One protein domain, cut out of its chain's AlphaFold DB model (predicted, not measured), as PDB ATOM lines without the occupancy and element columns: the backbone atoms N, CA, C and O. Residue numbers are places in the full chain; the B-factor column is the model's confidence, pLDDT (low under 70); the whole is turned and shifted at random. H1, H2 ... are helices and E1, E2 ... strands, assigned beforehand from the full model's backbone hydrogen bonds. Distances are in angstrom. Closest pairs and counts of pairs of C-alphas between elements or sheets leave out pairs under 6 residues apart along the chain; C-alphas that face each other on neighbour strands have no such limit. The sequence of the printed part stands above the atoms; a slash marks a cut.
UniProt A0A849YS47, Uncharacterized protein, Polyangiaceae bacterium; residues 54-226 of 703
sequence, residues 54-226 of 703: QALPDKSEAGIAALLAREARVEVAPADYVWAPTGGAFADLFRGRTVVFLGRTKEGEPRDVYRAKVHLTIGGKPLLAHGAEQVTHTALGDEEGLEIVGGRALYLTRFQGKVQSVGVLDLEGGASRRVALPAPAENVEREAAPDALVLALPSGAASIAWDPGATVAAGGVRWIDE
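Overview. This is residues 54 to 226 of the 703 residues of an uncharacterized protein of Polyangiaceae bacterium (UniProt A0A849YS47). Three antiparallel sheets are stacked face to face in turn: E1 to E4 at one end, the strongly twisted sheet of E5 to E8 and E12 in the middle, and the small sheet of E9 to E11 at the other end. H1 packs on the face of the first sheet turned away from the middle sheet, and short H2 is on its opposite face. 173 residues are printed, with two named helices and twelve named strands in the order H1 E1 H2 and then E2 to E12; the class is mostly strand. The sheets run E1 E2 E3 E4, then E5 E6 E7 E8 E12, then E9 E10 E11. The whole is compact, with a radius of gyration of the C-alphas of 16.7 A and spans of 53 by 35 by 22 A, only just elongated.

Along the chain. Find C-alpha 61 at (160.074, 208.561, 248.797); from there H1 runs 16.5 A to residue 72. E1 is residues 81 to 83 and H2 residues 89 to 94. Then come E2, 97 to 103; E3, 112 to 120, 24.4 A; and E4, 126 to 134, which bends by 57 degrees at residue 131. Look for C-alpha 142 at (158.376, 218.369, 229.780), where E5 begins and runs to 149. E6 is 152 to 159, E7 162 to 170, 24.3 A, and E8 176 to 185, bending by 90 degrees at residue 182. E9 is 189 to 192, E10 196 to 201, E11 204 to 209, and E12 222 to 225, ending at (170.130, 210.749, 217.976).

Arrangement. E5 E6 E7 E8 form a meander, each strand the antiparallel neighbour of the one before, as do E2 E3 E4 and E9 E10 E11. Look at N 144 and O 156, 2.8 A, between E5 and E6, and at N 180 and O 222, 2.9 A, between E8 and E12. E1 touches E5, closest at C-alphas 82 and 147, 6.3 A. E5 and E9 are close but not clearly touching, with 1 pair of C-alphas within 8 A, those of Val 149 and Ala 192, 6.3 A apart. H1 touches E4, closest at C-alphas 72 and 132, 5.3 A. H2 touches E3, closest at C-alphas 93 and 120, 4.8 A. In H1 and H2 every O i to N i+4 pair is within hydrogen-bond range.

Size, cuts and confidence. The C-alphas farthest apart, of Gln 54 and Ala 218, are 54.2 A apart. The printed part has no cut, and its one long link, E11 to E12, is residues 210 to 221. Mean pLDDT of the printed part is 89.9; residues 212 to 219 and 226 are under 70.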
ATOM      1  N   GLN A  54     175.697 212.332 260.440       76.38
ATOM      2  CA  GLN A  54     174.696 212.821 259.502       76.38
ATOM      3  C   GLN A  54     173.425 211.994 259.672       76.38
ATOM      4  O   GLN A  54     173.449 210.772 259.527       76.38
ATOM      5  N   ALA A  55     172.317 212.661 260.005       79.44
ATOM      6  CA  ALA A  55     171.007 212.028 260.021       79.44
ATOM      7  C   ALA A  55     170.791 211.360 258.659       79.44
ATOM      8  O   ALA A  55     170.735 212.042 257.633       79.44
ATOM      9  N   LEU A  56     170.754 210.022 258.656       82.88
ATOM     10  CA  LEU A  56     170.546 209.255 257.436       82.88
ATOM     11  C   LEU A  56     169.269 209.767 256.760       82.88
ATOM     12  O   LEU A  56     168.279 209.983 257.469       82.88
ATOM     13  N   PRO A  57     169.277 209.956 255.427       86.00
ATOM     14  CA  PRO A  57     168.073 210.328 254.707       86.00
ATOM     15  C   PRO A  57     166.937 209.376 255.076       86.00
ATOM     16  O   PRO A  57     167.147 208.166 255.233       86.00
ATOM     17  N   ASP A  58     165.739 209.927 255.242       87.75
ATOM     18  CA  ASP A  58     164.561 209.112 255.491       87.75
ATOM     19  C   ASP A  58     164.395 208.090 254.350       87.75
ATOM     20  O   ASP A  58     164.678 208.378 253.186       87.75
ATOM     21  N   LYS A  59     163.962 206.871 254.686       90.75
ATOM     22  CA  LYS A  59     163.707 205.813 253.695       90.75
ATOM     23  C   LYS A  59     162.449 206.119 252.864       90.75
ATOM     24  O   LYS A  59     162.159 205.398 251.914       90.75
ATOM     25  N   SER A  60     161.693 207.151 253.234       95.25
ATOM     26  CA  SER A  60     160.538 207.620 252.478       95.25
ATOM     27  C   SER A  60     160.911 208.086 251.067       95.25
ATOM     28  O   SER A  60     162.040 208.495 250.790       95.25
ATOM     29  N   GLU A  61     159.927 208.059 250.168       95.50
ATOM     30  CA  GLU A  61     160.074 208.561 248.797       95.50
ATOM     31  C   GLU A  61     160.506 210.034 248.780       95.50
ATOM     32  O   GLU A  61     161.369 210.419 247.994       95.50
ATOM     33  N   ALA A  62     159.992 210.833 249.718       95.88
ATOM     34  CA  ALA A  62     160.398 212.221 249.913       95.88
ATOM     35  C   ALA A  62     161.876 212.352 250.323       95.88
ATOM     36  O   ALA A  62     162.564 213.256 249.852       95.88
ATOM     37  N   GLY A  63     162.387 211.444 251.162       95.50
ATOM     38  CA  GLY A  63     163.795 211.426 251.561       95.50
ATOM     39  C   GLY A  63     164.740 211.117 250.396       95.50
ATOM     40  O   GLY A  63     165.788 211.754 250.267       95.50
ATOM     41  N   ILE A  64     164.351 210.190 249.516       96.62
ATOM     42  CA  ILE A  64     165.102 209.861 248.292       96.62
ATOM     43  C   ILE A  64     165.043 211.023 247.297       96.62
ATOM     44  O   ILE A  64     166.085 211.441 246.795       96.62
ATOM     45  N   ALA A  65     163.862 211.591 247.058       97.12
ATOM     46  CA  ALA A  65     163.707 212.740 246.170       97.12
ATOM     47  C   ALA A  65     164.536 213.942 246.649       97.12
ATOM     48  O   ALA A  65     165.278 214.522 245.863       97.12
ATOM     49  N   ALA A  66     164.526 214.251 247.951       96.50
ATOM     50  CA  ALA A  66     165.358 215.309 248.528       96.50
ATOM     51  C   ALA A  66     166.868 215.031 248.385       96.50
ATOM     52  O   ALA A  66     167.662 215.956 248.200       96.50
ATOM     53  N   LEU A  67     167.278 213.760 248.469       96.81
ATOM     54  CA  LEU A  67     168.663 213.346 248.249       96.81
ATOM     55  C   LEU A  67     169.097 213.580 246.790       96.81
ATOM     56  O   LEU A  67     170.183 214.116 246.572       96.81
ATOM     57  N   LEU A  68     168.254 213.214 245.821       97.81
ATOM     58  CA  LEU A  68     168.503 213.412 244.387       97.81
ATOM     59  C   LEU A  68     168.478 214.899 244.008       97.81
ATOM     60  O   LEU A  68     169.399 215.378 243.350       97.81
ATOM     61  N   ALA A  69     167.481 215.634 244.504       97.12
ATOM     62  CA  ALA A  69     167.325 217.074 244.320       97.12
ATOM     63  C   ALA A  69     168.575 217.848 244.753       97.12
ATOM     64  O   ALA A  69     169.076 218.709 244.030       97.12
ATOM     65  N   ARG A  70     169.138 217.497 245.916       96.62
ATOM     66  CA  ARG A  70     170.364 218.118 246.429       96.62
ATOM     67  C   ARG A  70     171.581 217.840 245.548       96.62
ATOM     68  O   ARG A  70     172.395 218.741 245.364       96.62
ATOM     69  N   GLU A  71     171.717 216.615 245.049       97.69
ATOM     70  CA  GLU A  71     172.858 216.218 244.217       97.69
ATOM     71  C   GLU A  71     172.811 216.888 242.838       97.69
ATOM     72  O   GLU A  71     173.808 217.452 242.393       97.69
ATOM     73  N   ALA A  72     171.645 216.896 242.188       97.06
ATOM     74  CA  ALA A  72     171.465 217.501 240.867       97.06
ATOM     75  C   ALA A  72     171.236 219.021 240.893       97.06
ATOM     76  O   ALA A  72     171.348 219.665 239.854       97.06
ATOM     77  N   ARG A  73     170.945 219.602 242.066       96.94
ATOM     78  CA  ARG A  73     170.526 221.008 242.236       96.94
ATOM     79  C   ARG A  73     169.262 221.341 241.435       96.94
ATOM     80  O   ARG A  73     169.185 222.381 240.789       96.94
ATOM     81  N   VAL A  74     168.285 220.443 241.509       97.44
ATOM     82  CA  VAL A  74     166.977 220.544 240.848       97.44
ATOM     83  C   VAL A  74     165.873 220.146 241.816       97.44
ATOM     84  O   VAL A  74     166.129 219.505 242.832       97.44
ATOM     85  N   GLU A  75     164.637 220.499 241.506       97.19
ATOM     86  CA  GLU A  75     163.453 220.016 242.205       97.19
ATOM     87  C   GLU A  75     163.061 218.634 241.668       97.19
ATOM     88  O   GLU A  75     162.934 218.454 240.459       97.19
ATOM     89  N   VAL A  76     162.863 217.663 242.565       97.88
ATOM     90  CA  VAL A  76     162.465 216.285 242.228       97.88
ATOM     91  C   VAL A  76     161.215 215.937 243.028       97.88
ATOM     92  O   VAL A  76     161.226 216.027 244.259       97.88
ATOM     93  N   ALA A  77     160.136 215.537 242.354       96.75
ATOM     94  CA  ALA A  77     158.924 215.092 243.036       96.75
ATOM     95  C   ALA A  77     159.097 213.660 243.589       96.75
ATOM     96  O   ALA A  77     159.794 212.848 242.979       96.75
ATOM     97  N   PRO A  78     158.436 213.289 244.706       96.56
ATOM     98  CA  PRO A  78     158.545 211.941 245.277       96.56
ATOM     99  C   PRO A  78     158.162 210.796 244.327       96.56
ATOM    100  O   PRO A  78     158.660 209.690 244.497       96.56
ATOM    101  N   ALA A  79     157.310 211.052 243.330       96.25
ATOM    102  CA  ALA A  79     156.891 210.063 242.335       96.25
ATOM    103  C   ALA A  79     157.764 210.047 241.063       96.25
ATOM    104  O   ALA A  79     157.609 209.163 240.225       96.25
ATOM    105  N   ASP A  80     158.683 211.003 240.912       97.06
ATOM    106  CA  ASP A  80     159.406 211.272 239.664       97.06
ATOM    107  C   ASP A  80     160.784 210.582 239.626       97.06
ATOM    108  O   ASP A  80     161.750 211.119 239.091       97.06
ATOM    109  N   TYR A  81     160.915 209.383 240.203       98.00
ATOM    110  CA  TYR A  81     162.143 208.591 240.102       98.00
ATOM    111  C   TYR A  81     161.873 207.089 240.016       98.00
ATOM    112  O   TYR A  81     160.906 206.563 240.562       98.00
ATOM    113  N   VAL A  82     162.788 206.378 239.360       97.38
ATOM    114  CA  VAL A  82     162.730 204.928 239.163       97.38
ATOM    115  C   VAL A  82     164.102 204.295 239.384       97.38
ATOM    116  O   VAL A  82     165.151 204.858 239.058       97.38
ATOM    117  N   TRP A  83     164.101 203.094 239.957       97.62
ATOM    118  CA  TRP A  83     165.319 202.352 240.282       97.62
ATOM    119  C   TRP A  83     165.695 201.363 239.179       97.62
ATOM    120  O   TRP A  83     164.897 200.487 238.847       97.62
ATOM    121  N   ALA A  84     166.946 201.403 238.708       96.88
ATOM    122  CA  ALA A  84     167.512 200.341 237.866       96.88
ATOM    123  C   ALA A  84     167.426 198.972 238.561       96.88
ATOM    124  O   ALA A  84     167.338 198.933 239.790       96.88
ATOM    125  N   PRO A  85     167.475 197.832 237.851       96.06
ATOM    126  CA  PRO A  85     167.579 196.522 238.495       96.06
ATOM    127  C   PRO A  85     168.729 196.470 239.521       96.06
ATOM    128  O   PRO A  85     169.768 197.103 239.335       96.06
ATOM    129  N   THR A  86     168.539 195.758 240.637       95.38
ATOM    130  CA  THR A  86     169.583 195.647 241.676       95.38
ATOM    131  C   THR A  86     170.755 194.799 241.180       95.38
ATOM    132  O   THR A  86     170.554 193.742 240.583       95.38
ATOM    133  N   GLY A  87     171.984 195.231 241.477       94.12
ATOM    134  CA  GLY A  87     173.189 194.414 241.286       94.12
ATOM    135  C   GLY A  87     173.481 193.486 242.475       94.12
ATOM    136  O   GLY A  87     174.533 192.848 242.517       94.12
ATOM    137  N   GLY A  88     172.586 193.454 243.470       96.69
ATOM    138  CA  GLY A  88     172.776 192.830 244.775       96.69
ATOM    139  C   GLY A  88     173.247 193.827 245.840       96.69
ATOM    140  O   GLY A  88     173.879 194.840 245.542       96.69
ATOM    141  N   ALA A  89     172.988 193.514 247.113       95.81
ATOM    142  CA  ALA A  89     173.215 194.428 248.241       95.81
ATOM    143  C   ALA A  89     174.653 194.975 248.334       95.81
ATOM    144  O   ALA A  89     174.860 196.122 248.717       95.81
ATOM    145  N   PHE A  90     175.658 194.175 247.965       95.62
ATOM    146  CA  PHE A  90     177.054 194.620 247.956       95.62
ATOM    147  C   PHE A  90     177.367 195.566 246.793       95.62
ATOM    148  O   PHE A  90     178.097 196.538 246.980       95.62
ATOM    149  N   ALA A  91     176.822 195.307 245.602       96.31
ATOM    150  CA  ALA A  91     176.997 196.204 244.465       96.31
ATOM    151  C   ALA A  91     176.315 197.549 244.744       96.31
ATOM    152  O   ALA A  91     176.948 198.590 244.586       96.31
ATOM    153  N   ASP A  92     175.089 197.517 245.266       96.88
ATOM    154  CA  ASP A  92     174.324 198.715 245.613       96.88
ATOM    155  C   ASP A  92     175.004 199.517 246.744       96.88
ATOM    156  O   ASP A  92     174.953 200.747 246.746       96.88
ATOM    157  N   LEU A  93     175.705 198.855 247.674       95.62
ATOM    158  CA  LEU A  93     176.473 199.515 248.736       95.62
ATOM    159  C   LEU A  93     177.763 200.169 248.233       95.62
ATOM    160  O   LEU A  93     178.086 201.277 248.658       95.62
ATOM    161  N   PHE A  94     178.526 199.498 247.367       95.94
ATOM    162  CA  PHE A  94     179.875 199.951 246.997       95.94
ATOM    163  C   PHE A  94     179.950 200.704 245.672       95.94
ATOM    164  O   PHE A  94     180.796 201.580 245.529       95.94
ATOM    165  N   ARG A  95     179.100 200.367 244.701       96.44
ATOM    166  CA  ARG A  95     179.053 201.025 243.384       96.44
ATOM    167  C   ARG A  95     177.868 201.973 243.247       96.44
ATOM    168  O   ARG A  95     177.863 202.777 242.319       96.44
ATOM    169  N   GLY A  96     176.893 201.872 244.148       97.12
ATOM    170  CA  GLY A  96     175.614 202.549 244.031       97.12
ATOM    171  C   GLY A  96     174.689 201.849 243.039       97.12
ATOM    172  O   GLY A  96     175.130 201.211 242.080       97.12
ATOM    173  N   ARG A  97     173.389 201.983 243.278       97.44
ATOM    174  CA  ARG A  97     172.338 201.573 242.354       97.44
ATOM    175  C   ARG A  97     171.946 202.770 241.495       97.44
ATOM    176  O   ARG A  97     171.749 203.866 242.023       97.44
ATOM    177  N   THR A  98     171.856 202.572 240.183       97.62
ATOM    178  CA  THR A  98     171.438 203.633 239.262       97.62
ATOM    179  C   THR A  98     169.987 204.023 239.537       97.62
ATOM    180  O   THR A  98     169.114 203.160 239.671       97.62
ATOM    181  N   VAL A  99     169.744 205.327 239.606       97.81
ATOM    182  CA  VAL A  99     168.419 205.939 239.679       97.81
ATOM    183  C   VAL A  99     168.284 206.886 238.505       97.81
ATOM    184  O   VAL A  99     169.185 207.687 238.252       97.81
ATOM    185  N   VAL A 100     167.162 206.783 237.807       98.12
ATOM    186  CA  VAL A 100     166.748 207.768 236.810       98.12
ATOM    187  C   VAL A 100     165.612 208.566 237.425       98.12
ATOM    188  O   VAL A 100     164.763 207.989 238.106       98.12
ATOM    189  N   PHE A 101     165.615 209.877 237.244       98.25
ATOM    190  CA  PHE A 101     164.612 210.754 237.834       98.25
ATOM    191  C   PHE A 101     164.330 211.960 236.950       98.25
ATOM    192  O   PHE A 101     165.139 212.300 236.091       98.25
ATOM    193  N   LEU A 102     163.179 212.588 237.160       98.25
ATOM    194  CA  LEU A 102     162.798 213.828 236.501       98.25
ATOM    195  C   LEU A 102     163.101 214.998 237.438       98.25
ATOM    196  O   LEU A 102     162.757 214.961 238.622       98.25
ATOM    197  N   GLY A 103     163.775 216.017 236.916       97.19
ATOM    198  CA  GLY A 103     164.199 217.187 237.677       97.19
ATOM    199  C   GLY A 103     163.797 218.485 236.991       97.19
ATOM    200  O   GLY A 103     163.900 218.584 235.773       97.19
ATOM    201  N   ARG A 104     163.366 219.488 237.763       96.44
ATOM    202  CA  ARG A 104     163.147 220.863 237.277       96.44
ATOM    203  C   ARG A 104     164.196 221.797 237.847       96.44
ATOM    204  O   ARG A 104     164.435 221.795 239.052       96.44
ATOM    205  N   THR A 105     164.793 222.642 237.018       94.19
ATOM    206  CA  THR A 105     165.729 223.666 237.504       94.19
ATOM    207  C   THR A 105     165.038 224.737 238.345       94.19
ATOM    208  O   THR A 105     165.657 225.252 239.279       94.19
ATOM    209  N   LYS A 106     163.763 225.041 238.062       92.88
ATOM    210  CA  LYS A 106     162.895 225.911 238.870       92.88
ATOM    211  C   LYS A 106     161.431 225.487 238.781       92.88
ATOM    212  O   LYS A 106     161.011 224.874 237.798       92.88
ATOM    213  N   GLU A 107     160.638 225.893 239.767       91.38
ATOM    214  CA  GLU A 107     159.184 225.754 239.729       91.38
ATOM    215  C   GLU A 107     158.592 226.354 238.436       91.38
ATOM    216  O   GLU A 107     158.874 227.493 238.062       91.38
ATOM    217  N   GLY A 108     157.777 225.561 237.736       87.38
ATOM    218  CA  GLY A 108     157.140 225.945 236.471       87.38
ATOM    219  C   GLY A 108     157.994 225.753 235.212       87.38
ATOM    220  O   GLY A 108     157.450 225.859 234.113       87.38
ATOM    221  N   GLU A 109     159.287 225.433 235.334       89.44
ATOM    222  CA  GLU A 109     160.115 225.039 234.187       89.44
ATOM    223  C   GLU A 109     159.848 223.559 233.799       89.44
ATOM    224  O   GLU A 109     159.427 222.763 234.651       89.44
ATOM    225  N   PRO A 110     160.046 223.169 232.522       92.75
ATOM    226  CA  PRO A 110     159.915 221.777 232.093       92.75
ATOM    227  C   PRO A 110     160.862 220.841 232.854       92.75
ATOM    228  O   PRO A 110     161.943 221.246 233.285       92.75
ATOM    229  N   ARG A 111     160.449 219.583 233.046       96.44
ATOM    230  CA  ARG A 111     161.313 218.543 233.613       96.44
ATOM    231  C   ARG A 111     162.297 218.036 232.573       96.44
ATOM    232  O   ARG A 111     161.908 217.799 231.436       96.44
ATOM    233  N   ASP A 112     163.511 217.754 233.023       96.06
ATOM    234  CA  ASP A 112     164.516 216.983 232.300       96.06
ATOM    235  C   ASP A 112     164.756 215.629 232.983       96.06
ATOM    236  O   ASP A 112     164.532 215.466 234.185       96.06
ATOM    237  N   VAL A 113     165.248 214.648 232.224       96.94
ATOM    238  CA  VAL A 113     165.706 213.360 232.745       96.94
ATOM    239  C   VAL A 113     167.117 213.509 233.296       96.94
ATOM    240  O   VAL A 113     168.028 213.990 232.624       96.94
ATOM    241  N   TYR A 114     167.313 213.010 234.508       97.38
ATOM    242  CA  TYR A 114     168.595 212.913 235.183       97.38
ATOM    243  C   TYR A 114     168.906 211.463 235.528       97.38
ATOM    244  O   TYR A 114     168.019 210.639 235.761       97.38
ATOM    245  N   ARG A 115     170.196 211.160 235.633       97.50
ATOM    246  CA  ARG A 115     170.705 209.872 236.097       97.50
ATOM    247  C   ARG A 115     171.695 210.095 237.224       97.50
ATOM    248  O   ARG A 115     172.609 210.891 237.077       97.50
ATOM    249  N   ALA A 116     171.559 209.356 238.319       97.88
ATOM    250  CA  ALA A 116     172.512 209.369 239.426       97.88
ATOM    251  C   ALA A 116     172.768 207.954 239.955       97.88
ATOM    252  O   ALA A 116     172.052 207.003 239.631       97.88
ATOM    253  N   LYS A 117     173.781 207.810 240.812       97.88
ATOM    254  CA  LYS A 117     174.035 206.575 241.560       97.88
ATOM    255  C   LYS A 117     173.777 206.788 243.039       97.88
ATOM    256  O   LYS A 117     174.393 207.649 243.667       97.88
ATOM    257  N   VAL A 118     172.907 205.962 243.613       97.62
ATOM    258  CA  VAL A 118     172.560 206.024 245.035       97.62
ATOM    259  C   VAL A 118     173.119 204.810 245.759       97.62
ATOM    260  O   VAL A 118     172.773 203.672 245.448       97.62
ATOM    261  N   HIS A 119     173.987 205.044 246.739       96.75
ATOM    262  CA  HIS A 119     174.503 203.981 247.595       96.75
ATOM    263  C   HIS A 119     173.452 203.569 248.612       96.75
ATOM    264  O   HIS A 119     172.869 204.418 249.291       96.75
ATOM    265  N   LEU A 120     173.247 202.264 248.745       96.50
ATOM    266  CA  LEU A 120     172.271 201.692 249.662       96.50
ATOM    267  C   LEU A 120     172.977 200.884 250.750       96.50
ATOM    268  O   LEU A 120     173.904 200.127 250.485       96.50
ATOM    269  N   THR A 121     172.509 200.992 251.990       94.69
ATOM    270  CA  THR A 121     172.863 200.015 253.029       94.69
ATOM    271  C   THR A 121     172.414 198.610 252.620       94.69
ATOM    272  O   THR A 121     171.523 198.446 251.788       94.69
ATOM    273  N   ILE A 122     172.934 197.583 253.298       92.94
ATOM    274  CA  ILE A 122     172.471 196.195 253.122       92.94
ATOM    275  C   ILE A 122     170.947 196.073 253.357       92.94
ATOM    276  O   ILE A 122     170.287 195.257 252.725       92.94
ATOM    277  N   GLY A 123     170.369 196.924 254.216       92.38
ATOM    278  CA  GLY A 123     168.920 197.010 254.461       92.38
ATOM    279  C   GLY A 123     168.138 197.891 253.472       92.38
ATOM    280  O   GLY A 123     166.977 198.225 253.738       92.38
ATOM    281  N   GLY A 124     168.765 198.333 252.379       92.81
ATOM    282  CA  GLY A 124     168.150 199.158 251.336       92.81
ATOM    283  C   GLY A 124     167.885 200.612 251.732       92.81
ATOM    284  O   GLY A 124     167.112 201.287 251.061       92.81
ATOM    285  N   LYS A 125     168.460 201.107 252.837       93.75
ATOM    286  CA  LYS A 125     168.381 202.537 253.199       93.75
ATOM    287  C   LYS A 125     169.348 203.365 252.343       93.75
ATOM    288  O   LYS A 125     170.510 202.956 252.277       93.75
ATOM    289  N   PRO A 126     168.920 204.494 251.752       95.56
ATOM    290  CA  PRO A 126     169.804 205.376 250.999       95.56
ATOM    291  C   PRO A 126     170.852 206.019 251.913       95.56
ATOM    292  O   PRO A 126     170.544 206.461 253.017       95.56
ATOM    293  N   LEU A 127     172.104 206.033 251.457       94.00
ATOM    294  CA  LEU A 127     173.238 206.639 252.155       94.00
ATOM    295  C   LEU A 127     173.618 207.971 251.514       94.00
ATOM    296  O   LEU A 127     173.619 209.004 252.176       94.00
ATOM    297  N   LEU A 128     173.932 207.937 250.219       94.50
ATOM    298  CA  LEU A 128     174.342 209.100 249.440       94.50
ATOM    299  C   LEU A 128     173.972 208.907 247.970       94.50
ATOM    300  O   LEU A 128     174.033 207.785 247.465       94.50
ATOM    301  N   ALA A 129     173.617 209.997 247.299       97.00
ATOM    302  CA  ALA A 129     173.573 210.080 245.846       97.00
ATOM    303  C   ALA A 129     174.859 210.753 245.366       97.00
ATOM    304  O   ALA A 129     175.404 211.596 246.076       97.00
ATOM    305  N   HIS A 130     175.357 210.352 244.203       97.12
ATOM    306  CA  HIS A 130     176.473 211.021 243.552       97.12
ATOM    307  C   HIS A 130     176.380 210.890 242.034       97.12
ATOM    308  O   HIS A 130     175.733 209.970 241.515       97.12
ATOM    309  N   GLY A 131     177.083 211.784 241.342       95.81
ATOM    310  CA  GLY A 131     177.249 211.717 239.894       95.81
ATOM    311  C   GLY A 131     175.929 211.927 239.169       95.81
ATOM    312  O   GLY A 131     175.650 211.202 238.217       95.81
ATOM    313  N   ALA A 132     175.104 212.856 239.665       97.31
ATOM    314  CA  ALA A 132     173.925 213.266 238.926       97.31
ATOM    315  C   ALA A 132     174.345 213.928 237.612       97.31
ATOM    316  O   ALA A 132     175.096 214.901 237.593       97.31
ATOM    317  N   GLU A 133     173.843 213.375 236.523       95.69
ATOM    318  CA  GLU A 133     174.075 213.818 235.161       95.69
ATOM    319  C   GLU A 133     172.720 214.128 234.537       95.69
ATOM    320  O   GLU A 133     171.792 213.319 234.620       95.69
ATOM    321  N   GLN A 134     172.610 215.309 233.940       94.81
ATOM    322  CA  GLN A 134     171.465 215.666 233.121       94.81
ATOM    323  C   GLN A 134     171.567 214.895 231.803       94.81
ATOM    324  O   GLN A 134     172.543 215.045 231.073       94.81
ATOM    325  N   VAL A 135     170.588 214.035 231.541       93.62
ATOM    326  CA  VAL A 135     170.534 213.184 230.348       93.62
ATOM    327  C   VAL A 135     169.890 213.946 229.196       93.62
ATOM    328  O   VAL A 135     170.401 213.912 228.082       93.62
ATOM    329  N   THR A 136     168.791 214.655 229.464       90.81
ATOM    330  CA  THR A 136     168.080 215.449 228.456       90.81
ATOM    331  C   THR A 136     168.306 216.933 228.668       90.81
ATOM    332  O   THR A 136     168.403 217.402 229.798       90.81
ATOM    333  N   HIS A 137     168.354 217.683 227.571       85.25
ATOM    334  CA  HIS A 137     168.399 219.143 227.583       85.25
ATOM    335  C   HIS A 137     167.217 219.691 226.784       85.25
ATOM    336  O   HIS A 137     167.387 220.254 225.697       85.25
ATOM    337  N   THR A 138     166.001 219.470 227.281       74.50
ATOM    338  CA  THR A 138     164.780 219.899 226.600       74.50
ATOM    339  C   THR A 138     164.256 221.192 227.182       74.50
ATOM    340  O   THR A 138     163.397 221.198 228.053       74.50
ATOM    341  N   ALA A 139     164.683 222.313 226.603       75.38
ATOM    342  CA  ALA A 139     164.198 223.636 227.006       75.38
ATOM    343  C   ALA A 139     162.662 223.780 226.932       75.38
ATOM    344  O   ALA A 139     162.089 224.664 227.562       75.38
ATOM    345  N   LEU A 140     161.996 222.937 226.137       74.62
ATOM    346  CA  LEU A 140     160.561 223.012 225.855       74.62
ATOM    347  C   LEU A 140     159.801 221.736 226.186       74.62
ATOM    348  O   LEU A 140     158.596 221.787 226.419       74.62
ATOM    349  N   GLY A 141     160.487 220.598 226.138       87.19
ATOM    350  CA  GLY A 141     159.895 219.304 226.428       87.19
ATOM    351  C   GLY A 141     159.774 219.124 227.930       87.19
ATOM    352  O   GLY A 141     160.772 219.237 228.626       87.19
ATOM    353  N   ASP A 142     158.568 218.858 228.419       94.31
ATOM    354  CA  ASP A 142     158.376 218.369 229.780       94.31
ATOM    355  C   ASP A 142     158.483 216.847 229.745       94.31
ATOM    356  O   ASP A 142     157.613 216.170 229.185       94.31
ATOM    357  N   GLU A 143     159.582 216.326 230.282       96.12
ATOM    358  CA  GLU A 143     159.806 214.892 230.364       96.12
ATOM    359  C   GLU A 143     158.907 214.292 231.462       96.12
ATOM    360  O   GLU A 143     158.807 214.810 232.576       96.12
ATOM    361  N   GLU A 144     158.207 213.201 231.155       96.62
ATOM    362  CA  GLU A 144     157.257 212.564 232.065       96.62
ATOM    363  C   GLU A 144     157.161 211.047 231.869       96.62
ATOM    364  O   GLU A 144     157.795 210.462 230.991       96.62
ATOM    365  N   GLY A 145     156.318 210.399 232.681       94.88
ATOM    366  CA  GLY A 145     155.977 208.991 232.494       94.88
ATOM    367  C   GLY A 145     157.200 208.084 232.583       94.88
ATOM    368  O   GLY A 145     157.308 207.138 231.809       94.88
ATOM    369  N   LEU A 146     158.129 208.402 233.481       96.62
ATOM    370  CA  LEU A 146     159.381 207.681 233.624       96.62
ATOM    371  C   LEU A 146     159.134 206.248 234.119       96.62
ATOM    372  O   LEU A 146     158.494 206.037 235.148       96.62
ATOM    373  N   GLU A 147     159.671 205.261 233.411       95.88
ATOM    374  CA  GLU A 147     159.562 203.844 233.773       95.88
ATOM    375  C   GLU A 147     160.836 203.078 233.419       95.88
ATOM    376  O   GLU A 147     161.631 203.523 232.595       95.88
ATOM    377  N   ILE A 148     161.036 201.907 234.028       94.19
ATOM    378  CA  ILE A 148     162.154 201.018 233.699       94.19
ATOM    379  C   ILE A 148     161.619 199.705 233.161       94.19
ATOM    380  O   ILE A 148     160.832 199.030 233.826       94.19
ATOM    381  N   VAL A 149     162.116 199.317 231.989       90.31
ATOM    382  CA  VAL A 149     161.824 198.022 231.380       90.31
ATOM    383  C   VAL A 149     163.130 197.342 230.986       90.31
ATOM    384  O   VAL A 149     163.890 197.811 230.136       90.31
ATOM    385  N   GLY A 150     163.421 196.225 231.656       88.62
ATOM    386  CA  GLY A 150     164.693 195.522 231.510       88.62
ATOM    387  C   GLY A 150     165.881 196.402 231.915       88.62
ATOM    388  O   GLY A 150     165.953 196.881 233.045       88.62
ATOM    389  N   GLY A 151     166.827 196.593 230.993       92.06
ATOM    390  CA  GLY A 151     168.016 197.435 231.179       92.06
ATOM    391  C   GLY A 151     167.855 198.880 230.699       92.06
ATOM    392  O   GLY A 151     168.860 199.559 230.506       92.06
ATOM    393  N   ARG A 152     166.626 199.347 230.446       94.38
ATOM    394  CA  ARG A 152     166.360 200.662 229.845       94.38
ATOM    395  C   ARG A 152     165.368 201.458 230.678       94.38
ATOM    396  O   ARG A 152     164.453 200.878 231.259       94.38
ATOM    397  N   ALA A 153     165.540 202.774 230.708       95.50
ATOM    398  CA  ALA A 153     164.513 203.698 231.166       95.50
ATOM    399  C   ALA A 153     163.786 204.301 229.961       95.50
ATOM    400  O   ALA A 153     164.427 204.700 228.989       95.50
ATOM    401  N   LEU A 154     162.460 204.347 230.026       95.88
ATOM    402  CA  LEU A 154     161.601 204.977 229.031       95.88
ATOM    403  C   LEU A 154     160.985 206.234 229.638       95.88
ATOM    404  O   LEU A 154     160.640 206.247 230.818       95.88
ATOM    405  N   TYR A 155     160.847 207.277 228.833       95.81
ATOM    406  CA  TYR A 155     160.211 208.531 229.225       95.81
ATOM    407  C   TYR A 155     159.463 209.134 228.035       95.81
ATOM    408  O   TYR A 155     159.711 208.780 226.884       95.81
ATOM    409  N   LEU A 156     158.507 210.015 228.302       95.50
ATOM    410  CA  LEU A 156     157.765 210.744 227.282       95.50
ATOM    411  C   LEU A 156     158.176 212.202 227.303       95.50
ATOM    412  O   LEU A 156     158.164 212.813 228.363       95.50
ATOM    413  N   THR A 157     158.397 212.779 226.129       94.19
ATOM    414  CA  THR A 157     158.563 214.225 226.006       94.19
ATOM    415  C   THR A 157     157.234 214.852 225.618       94.19
ATOM    416  O   THR A 157     156.745 214.638 224.500       94.19
ATOM    417  N   ARG A 158     156.635 215.645 226.516       93.06
ATOM    418  CA  ARG A 158     155.434 216.434 226.216       93.06
ATOM    419  C   ARG A 158     155.761 217.859 225.808       93.06
ATOM    420  O   ARG A 158     156.652 218.497 226.346       93.06
ATOM    421  N   PHE A 159     154.956 218.394 224.902       85.75
ATOM    422  CA  PHE A 159     154.941 219.807 224.559       85.75
ATOM    423  C   PHE A 159     153.499 220.261 224.328       85.75
ATOM    424  O   PHE A 159     152.753 219.596 223.607       85.75
ATOM    425  N   GLN A 160     153.097 221.373 224.956       83.44
ATOM    426  CA  GLN A 160     151.707 221.869 224.945       83.44
ATOM    427  C   GLN A 160     150.676 220.788 225.313       83.44
ATOM    428  O   GLN A 160     149.636 220.644 224.677       83.44
ATOM    429  N   GLY A 161     150.999 219.985 226.329       88.56
ATOM    430  CA  GLY A 161     150.128 218.916 226.810       88.56
ATOM    431  C   GLY A 161     150.096 217.660 225.937       88.56
ATOM    432  O   GLY A 161     149.476 216.690 226.349       88.56
ATOM    433  N   LYS A 162     150.797 217.612 224.797       90.88
ATOM    434  CA  LYS A 162     150.825 216.443 223.899       90.88
ATOM    435  C   LYS A 162     152.185 215.765 223.883       90.88
ATOM    436  O   LYS A 162     153.208 216.443 223.860       90.88
ATOM    437  N   VAL A 163     152.198 214.439 223.836       92.38
ATOM    438  CA  VAL A 163     153.397 213.617 223.644       92.38
ATOM    439  C   VAL A 163     153.935 213.835 222.232       92.38
ATOM    440  O   VAL A 163     153.183 213.748 221.260       92.38
ATOM    441  N   GLN A 164     155.231 214.126 222.127       89.00
ATOM    442  CA  GLN A 164     155.941 214.382 220.868       89.00
ATOM    443  C   GLN A 164     156.947 213.278 220.537       89.00
ATOM    444  O   GLN A 164     157.158 212.955 219.367       89.00
ATOM    445  N   SER A 165     157.560 212.685 221.562       91.31
ATOM    446  CA  SER A 165     158.485 211.566 221.411       91.31
ATOM    447  C   SER A 165     158.516 210.675 222.646       91.31
ATOM    448  O   SER A 165     158.038 211.046 223.721       91.31
ATOM    449  N   VAL A 166     159.071 209.481 222.453       93.69
ATOM    450  CA  VAL A 166     159.385 208.526 223.515       93.69
ATOM    451  C   VAL A 166     160.899 208.411 223.616       93.69
ATOM    452  O   VAL A 166     161.562 207.983 222.673       93.69
ATOM    453  N   GLY A 167     161.454 208.827 224.741       93.25
ATOM    454  CA  GLY A 167     162.866 208.704 225.043       93.25
ATOM    455  C   GLY A 167     163.224 207.338 225.613       93.25
ATOM    456  O   GLY A 167     162.427 206.698 226.301       93.25
ATOM    457  N   VAL A 168     164.437 206.889 225.310       93.62
ATOM    458  CA  VAL A 168     164.998 205.606 225.724       93.62
ATOM    459  C   VAL A 168     166.420 205.842 226.207       93.62
ATOM    460  O   VAL A 168     167.299 206.194 225.424       93.62
ATOM    461  N   LEU A 169     166.650 205.594 227.492       94.25
ATOM    462  CA  LEU A 169     167.956 205.665 228.131       94.25
ATOM    463  C   LEU A 169     168.460 204.253 228.441       94.25
ATOM    464  O   LEU A 169     167.863 203.528 229.238       94.25
ATOM    465  N   ASP A 170     169.583 203.871 227.840       93.12
ATOM    466  CA  ASP A 170     170.322 202.664 228.203       93.12
ATOM    467  C   ASP A 170     170.990 202.858 229.574       93.12
ATOM    468  O   ASP A 170     171.844 203.732 229.754       93.12
ATOM    469  N   LEU A 171     170.602 202.048 230.561       93.75
ATOM    470  CA  LEU A 171     171.105 202.179 231.929       93.75
ATOM    471  C   LEU A 171     172.555 201.705 232.080       93.75
ATOM    472  O   LEU A 171     173.229 202.138 233.018       93.75
ATOM    473  N   GLU A 172     173.033 200.833 231.189       90.50
ATOM    474  CA  GLU A 172     174.399 200.305 231.204       90.50
ATOM    475  C   GLU A 172     175.341 201.220 230.419       90.50
ATOM    476  O   GLU A 172     176.359 201.669 230.954       90.50
ATOM    477  N   GLY A 173     174.977 201.544 229.175       87.75
ATOM    478  CA  GLY A 173     175.793 202.375 228.287       87.75
ATOM    479  C   GLY A 173     175.659 203.881 228.527       87.75
ATOM    480  O   GLY A 173     176.549 204.645 228.165       87.75
ATOM    481  N   GLY A 174     174.553 204.330 229.128       89.12
ATOM    482  CA  GLY A 174     174.219 205.751 229.263       89.12
ATOM    483  C   GLY A 174     173.812 206.449 227.977       89.12
ATOM    484  O   GLY A 174     173.586 207.653 228.000       89.12
ATOM    485  N   ALA A 175     173.718 205.715 226.870       88.88
ATOM    486  CA  ALA A 175     173.231 206.259 225.619       88.88
ATOM    487  C   ALA A 175     171.739 206.580 225.749       88.88
ATOM    488  O   ALA A 175     170.941 205.716 226.114       88.88
ATOM    489  N   SER A 176     171.382 207.817 225.425       88.94
ATOM    490  CA  SER A 176     170.006 208.282 225.334       88.94
ATOM    491  C   SER A 176     169.631 208.475 223.868       88.94
ATOM    492  O   SER A 176     170.444 208.920 223.052       88.94
ATOM    493  N   ARG A 177     168.416 208.067 223.509       88.56
ATOM    494  CA  ARG A 177     167.857 208.193 222.159       88.56
ATOM    495  C   ARG A 177     166.381 208.514 222.242       88.56
ATOM    496  O   ARG A 177     165.721 208.151 223.211       88.56
ATOM    497  N   ARG A 178     165.839 209.116 221.187       88.69
ATOM    498  CA  ARG A 178     164.405 209.405 221.104       88.69
ATOM    499  C   ARG A 178     163.764 208.726 219.922       88.69
ATOM    500  O   ARG A 178     164.363 208.564 218.864       88.69
ATOM    501  N   VAL A 179     162.512 208.377 220.120       87.81
ATOM    502  CA  VAL A 179     161.627 207.824 219.118       87.81
ATOM    503  C   VAL A 179     160.586 208.882 218.802       87.81
ATOM    504  O   VAL A 179     159.739 209.216 219.629       87.81
ATOM    505  N   ALA A 180     160.684 209.432 217.602       84.25
ATOM    506  CA  ALA A 180     159.798 210.471 217.122       84.25
ATOM    507  C   ALA A 180     158.392 209.977 216.828       84.25
ATOM    508  O   ALA A 180     158.236 208.992 216.101       84.25
ATOM    509  N   LEU A 181     157.374 210.713 217.272       84.88
ATOM    510  CA  LEU A 181     156.016 210.456 216.813       84.88
ATOM    511  C   LEU A 181     155.745 211.171 215.479       84.88
ATOM    512  O   LEU A 181     156.149 212.325 215.309       84.88
ATOM    513  N   PRO A 182     155.008 210.536 214.547       75.19
ATOM    514  CA  PRO A 182     154.614 211.161 213.281       75.19
ATOM    515  C   PRO A 182     153.607 212.307 213.473       75.19
ATOM    516  O   PRO A 182     153.456 213.169 212.609       75.19
ATOM    517  N   ALA A 183     152.900 212.321 214.606       79.56
ATOM    518  CA  ALA A 183     151.999 213.388 215.011       79.56
ATOM    519  C   ALA A 183     151.957 213.491 216.547       79.56
ATOM    520  O   ALA A 183     152.061 212.461 217.219       79.56
ATOM    521  N   PRO A 184     151.751 214.699 217.107       85.25
ATOM    522  CA  PRO A 184     151.506 214.869 218.536       85.25
ATOM    523  C   PRO A 184     150.302 214.043 219.004       85.25
ATOM    524  O   PRO A 184     149.238 214.102 218.381       85.25
ATOM    525  N   ALA A 185     150.437 213.331 220.121       88.88
ATOM    526  CA  ALA A 185     149.378 212.489 220.678       88.88
ATOM    527  C   ALA A 185     149.022 212.903 222.110       88.88
ATOM    528  O   ALA A 185     149.883 213.332 222.871       88.88
ATOM    529  N   GLU A 186     147.755 212.756 222.504       92.69
ATOM    530  CA  GLU A 186     147.350 212.997 223.899       92.69
ATOM    531  C   GLU A 186     147.978 211.968 224.839       92.69
ATOM    532  O   GLU A 186     148.423 212.311 225.926       92.69
ATOM    533  N   ASN A 187     148.063 210.710 224.407       91.38
ATOM    534  CA  ASN A 187     148.698 209.624 225.142       91.38
ATOM    535  C   ASN A 187     149.369 208.665 224.161       91.38
ATOM    536  O   ASN A 187     148.938 208.537 223.014       91.38
ATOM    537  N   VAL A 188     150.405 207.984 224.639       92.31
ATOM    538  CA  VAL A 188     151.078 206.900 223.927       92.31
ATOM    539  C   VAL A 188     151.244 205.756 224.906       92.31
ATOM    540  O   VAL A 188     151.988 205.881 225.881       92.31
ATOM    541  N   GLU A 189     150.540 204.655 224.658       93.00
ATOM    542  CA  GLU A 189     150.828 203.413 225.369       93.00
ATOM    543  C   GLU A 189     152.096 202.812 224.777       93.00
ATOM    544  O   GLU A 189     152.325 202.861 223.564       93.00
ATOM    545  N   ARG A 190     152.939 202.276 225.649       92.19
ATOM    546  CA  ARG A 190     154.242 201.742 225.283       92.19
ATOM    547  C   ARG A 190     154.448 200.409 225.979       92.19
ATOM    548  O   ARG A 190     154.183 200.272 227.170       92.19
ATOM    549  N   GLU A 191     154.914 199.436 225.217       88.94
ATOM    550  CA  GLU A 191     155.249 198.103 225.690       88.94
ATOM    551  C   GLU A 191     156.663 197.785 225.209       88.94
ATOM    552  O   GLU A 191     156.944 197.763 224.009       88.94
ATOM    553  N   ALA A 192     157.587 197.576 226.144       84.19
ATOM    554  CA  ALA A 192     158.940 197.168 225.799       84.19
ATOM    555  C   ALA A 192     159.007 195.641 225.680       84.19
ATOM    556  O   ALA A 192     158.910 194.908 226.666       84.19
ATOM    557  N   ALA A 193     159.204 195.180 224.450       87.12
ATOM    558  CA  ALA A 193     159.507 193.803 224.107       87.12
ATOM    559  C   ALA A 193     161.030 193.546 224.195       87.12
ATOM    560  O   ALA A 193     161.833 194.490 224.230       87.12
ATOM    561  N   PRO A 194     161.478 192.274 224.226       84.50
ATOM    562  CA  PRO A 194     162.902 191.940 224.319       84.50
ATOM    563  C   PRO A 194     163.774 192.584 223.228       84.50
ATOM    564  O   PRO A 194     164.913 192.970 223.493       84.50
ATOM    565  N   ASP A 195     163.234 192.733 222.021       86.19
ATOM    566  CA  ASP A 195     163.917 193.184 220.806       86.19
ATOM    567  C   ASP A 195     163.373 194.504 220.226       86.19
ATOM    568  O   ASP A 195     164.042 195.119 219.390       86.19
ATOM    569  N   ALA A 196     162.227 194.994 220.713       88.31
ATOM    570  CA  ALA A 196     161.608 196.226 220.230       88.31
ATOM    571  C   ALA A 196     160.865 197.031 221.309       88.31
ATOM    572  O   ALA A 196     160.488 196.521 222.361       88.31
ATOM    573  N   LEU A 197     160.604 198.299 221.002       88.50
ATOM    574  CA  LEU A 197     159.618 199.141 221.666       88.50
ATOM    575  C   LEU A 197     158.349 199.176 220.808       88.50
ATOM    576  O   LEU A 197     158.391 199.627 219.662       88.50
ATOM    577  N   VAL A 198     157.230 198.720 221.361       89.62
ATOM    578  CA  VAL A 198     155.913 198.783 220.722       89.62
ATOM    579  C   VAL A 198     155.169 200.000 221.258       89.62
ATOM    580  O   VAL A 198     155.055 200.181 222.466       89.62
ATOM    581  N   LEU A 199     154.676 200.847 220.360       90.44
ATOM    582  CA  LEU A 199     153.923 202.060 220.657       90.44
ATOM    583  C   LEU A 199     152.506 201.924 220.103       90.44
ATOM    584  O   LEU A 199     152.339 201.730 218.899       90.44
ATOM    585  N   ALA A 200     151.482 202.075 220.939       90.94
ATOM    586  CA  ALA A 200     150.110 202.211 220.461       90.94
ATOM    587  C   ALA A 200     149.840 203.686 220.137       90.94
ATOM    588  O   ALA A 200     149.666 204.514 221.035       90.94
ATOM    589  N   LEU A 201     149.842 204.030 218.845       88.06
ATOM    590  CA  LEU A 201     149.569 205.388 218.376       88.06
ATOM    591  C   LEU A 201     148.110 205.520 217.922       88.06
ATOM    592  O   LEU A 201     147.507 204.532 217.497       88.06
ATOM    593  N   PRO A 202     147.550 206.745 217.890       82.69
ATOM    594  CA  PRO A 202     146.226 206.986 217.312       82.69
ATOM    595  C   PRO A 202     146.091 206.512 215.854       82.69
ATOM    596  O   PRO A 202     145.000 206.169 215.411       82.69
ATOM    597  N   SER A 203     147.200 206.479 215.108       81.19
ATOM    598  CA  SER A 203     147.271 205.996 213.725       81.19
ATOM    599  C   SER A 203     147.457 204.478 213.590       81.19
ATOM    600  O   SER A 203     147.509 203.979 212.468       81.19
ATOM    601  N   GLY A 204     147.585 203.746 214.700       87.62
ATOM    602  CA  GLY A 204     147.889 202.315 214.739       87.62
ATOM    603  C   GLY A 204     149.155 201.995 215.537       87.62
ATOM    604  O   GLY A 204     149.932 202.882 215.886       87.62
ATOM    605  N   ALA A 205     149.364 200.714 215.839       88.56
ATOM    606  CA  ALA A 205     150.565 200.271 216.538       88.56
ATOM    607  C   ALA A 205     151.817 200.436 215.658       88.56
ATOM    608  O   ALA A 205     151.797 200.114 214.469       88.56
ATOM    609  N   ALA A 206     152.908 200.899 216.260       87.62
ATOM    610  CA  ALA A 206     154.232 200.974 215.659       87.62
ATOM    611  C   ALA A 206     155.215 200.157 216.502       87.62
ATOM    612  O   ALA A 206     155.104 200.126 217.723       87.62
ATOM    613  N   SER A 207     156.181 199.495 215.871       85.25
ATOM    614  CA  SER A 207     157.215 198.728 216.571       85.25
ATOM    615  C   SER A 207     158.581 199.147 216.067       85.25
ATOM    616  O   SER A 207     158.834 199.069 214.866       85.25
ATOM    617  N   ILE A 208     159.457 199.573 216.973       82.06
ATOM    618  CA  ILE A 208     160.811 200.012 216.645       82.06
ATOM    619  C   ILE A 208     161.840 199.127 217.345       82.06
ATOM    620  O   ILE A 208     161.832 198.986 218.566       82.06
ATOM    621  N   ALA A 209     162.716 198.499 216.564       85.00
ATOM    622  CA  ALA A 209     163.772 197.652 217.106       85.00
ATOM    623  C   ALA A 209     164.771 198.482 217.930       85.00
ATOM    624  O   ALA A 209     165.056 199.637 217.600       85.00
ATOM    625  N   TRP A 210     165.336 197.884 218.983       84.19
ATOM    626  CA  TRP A 210     166.348 198.549 219.818       84.19
ATOM    627  C   TRP A 210     167.662 198.831 219.068       84.19
ATOM    628  O   TRP A 210     168.400 199.746 219.443       84.19
ATOM    629  N   ASP A 211     167.965 198.043 218.029       80.44
ATOM    630  CA  ASP A 211     169.125 198.244 217.157       80.44
ATOM    631  C   ASP A 211     168.836 199.371 216.142       80.44
ATOM    632  O   ASP A 211     167.949 199.219 215.299       80.44
ATOM    633  N   PRO A 212     169.570 200.500 216.185       62.94
ATOM    634  CA  PRO A 212     169.332 201.651 215.315       62.94
ATOM    635  C   PRO A 212     169.667 201.365 213.842       62.94
ATOM    636  O   PRO A 212     169.261 202.133 212.973       62.94
ATOM    637  N   GLY A 213     170.399 200.280 213.549       66.06
ATOM    638  CA  GLY A 213     170.686 199.838 212.183       66.06
ATOM    639  C   GLY A 213     169.539 199.065 211.522       66.06
ATOM    640  O   GLY A 213     169.570 198.853 210.308       66.06
ATOM    641  N   ALA A 214     168.526 198.644 212.286       57.28
ATOM    642  CA  ALA A 214     167.364 197.944 211.756       57.28
ATOM    643  C   ALA A 214     166.376 198.946 211.128       57.28
ATOM    644  O   ALA A 214     165.945 199.912 211.754       57.28
ATOM    645  N   THR A 215     166.045 198.725 209.856       51.06
ATOM    646  CA  THR A 215     165.228 199.600 209.000       51.06
ATOM    647  C   THR A 215     163.891 200.043 209.608       51.06
ATOM    648  O   THR A 215     163.216 199.270 210.279       51.06
ATOM    649  N   VAL A 216     163.527 201.290 209.270       54.75
ATOM    650  CA  VAL A 216     162.268 202.036 209.476       54.75
ATOM    651  C   VAL A 216     161.070 201.187 209.926       54.75
ATOM    652  O   VAL A 216     160.573 200.339 209.186       54.75
ATOM    653  N   ALA A 217     160.567 201.488 211.124       53.19
ATOM    654  CA  ALA A 217     159.357 200.906 211.687       53.19
ATOM    655  C   ALA A 217     158.125 201.167 210.801       53.19
ATOM    656  O   ALA A 217     157.913 202.278 210.305       53.19
ATOM    657  N   ALA A 218     157.254 200.162 210.666       59.22
ATOM    658  CA  ALA A 218     155.888 200.386 210.202       59.22
ATOM    659  C   ALA A 218     155.214 201.441 211.105       59.22
ATOM    660  O   ALA A 218     155.322 201.366 212.328       59.22
ATOM    661  N   GLY A 219     154.552 202.438 210.506       65.88
ATOM    662  CA  GLY A 219     153.860 203.508 211.243       65.88
ATOM    663  C   GLY A 219     154.565 204.873 211.290       65.88
ATOM    664  O   GLY A 219     154.071 205.765 211.971       65.88
ATOM    665  N   GLY A 220     155.674 205.075 210.564       71.88
ATOM    666  CA  GLY A 220     156.280 206.410 210.375       71.88
ATOM    667  C   GLY A 220     157.105 206.932 211.557       71.88
ATOM    668  O   GLY A 220     157.433 208.113 211.617       71.88
ATOM    669  N   VAL A 221     157.443 206.049 212.493       78.62
ATOM    670  CA  VAL A 221     158.250 206.332 213.680       78.62
ATOM    671  C   VAL A 221     159.743 206.197 213.346       78.62
ATOM    672  O   VAL A 221     160.131 205.258 212.646       78.62
ATOM    673  N   ARG A 222     160.598 207.103 213.847       77.81
ATOM    674  CA  ARG A 222     162.057 207.065 213.607       77.81
ATOM    675  C   ARG A 222     162.888 207.337 214.858       77.81
ATOM    676  O   ARG A 222     162.500 208.159 215.688       77.81
ATOM    677  N   TRP A 223     164.047 206.682 214.956       81.69
ATOM    678  CA  TRP A 223     165.080 207.044 215.925       81.69
ATOM    679  C   TRP A 223     165.648 208.430 215.597       81.69
ATOM    680  O   TRP A 223     165.889 208.757 214.433       81.69
ATOM    681  N   ILE A 224     165.872 209.230 216.635       74.75
ATOM    682  CA  ILE A 224     166.595 210.496 216.597       74.75
ATOM    683  C   ILE A 224     167.744 210.382 217.598       74.75
ATOM    684  O   ILE A 224     167.524 210.096 218.778       74.75
ATOM    685  N   ASP A 225     168.961 210.614 217.114       70.88
ATOM    686  CA  ASP A 225     170.130 210.749 217.976       70.88
ATOM    687  C   ASP A 225     170.064 212.092 218.713       70.88
ATOM    688  O   ASP A 225     169.861 213.140 218.090       70.88
ATOM    689  N   GLU A 226     170.279 212.078 220.030       65.81
ATOM    690  CA  GLU A 226     170.507 213.294 220.818       65.81
ATOM    691  C   GLU A 226     171.897 213.858 220.479       65.81
ATOM    692  O   GLU A 226     172.871 213.723 221.216       65.81
TER     693      GLU A 226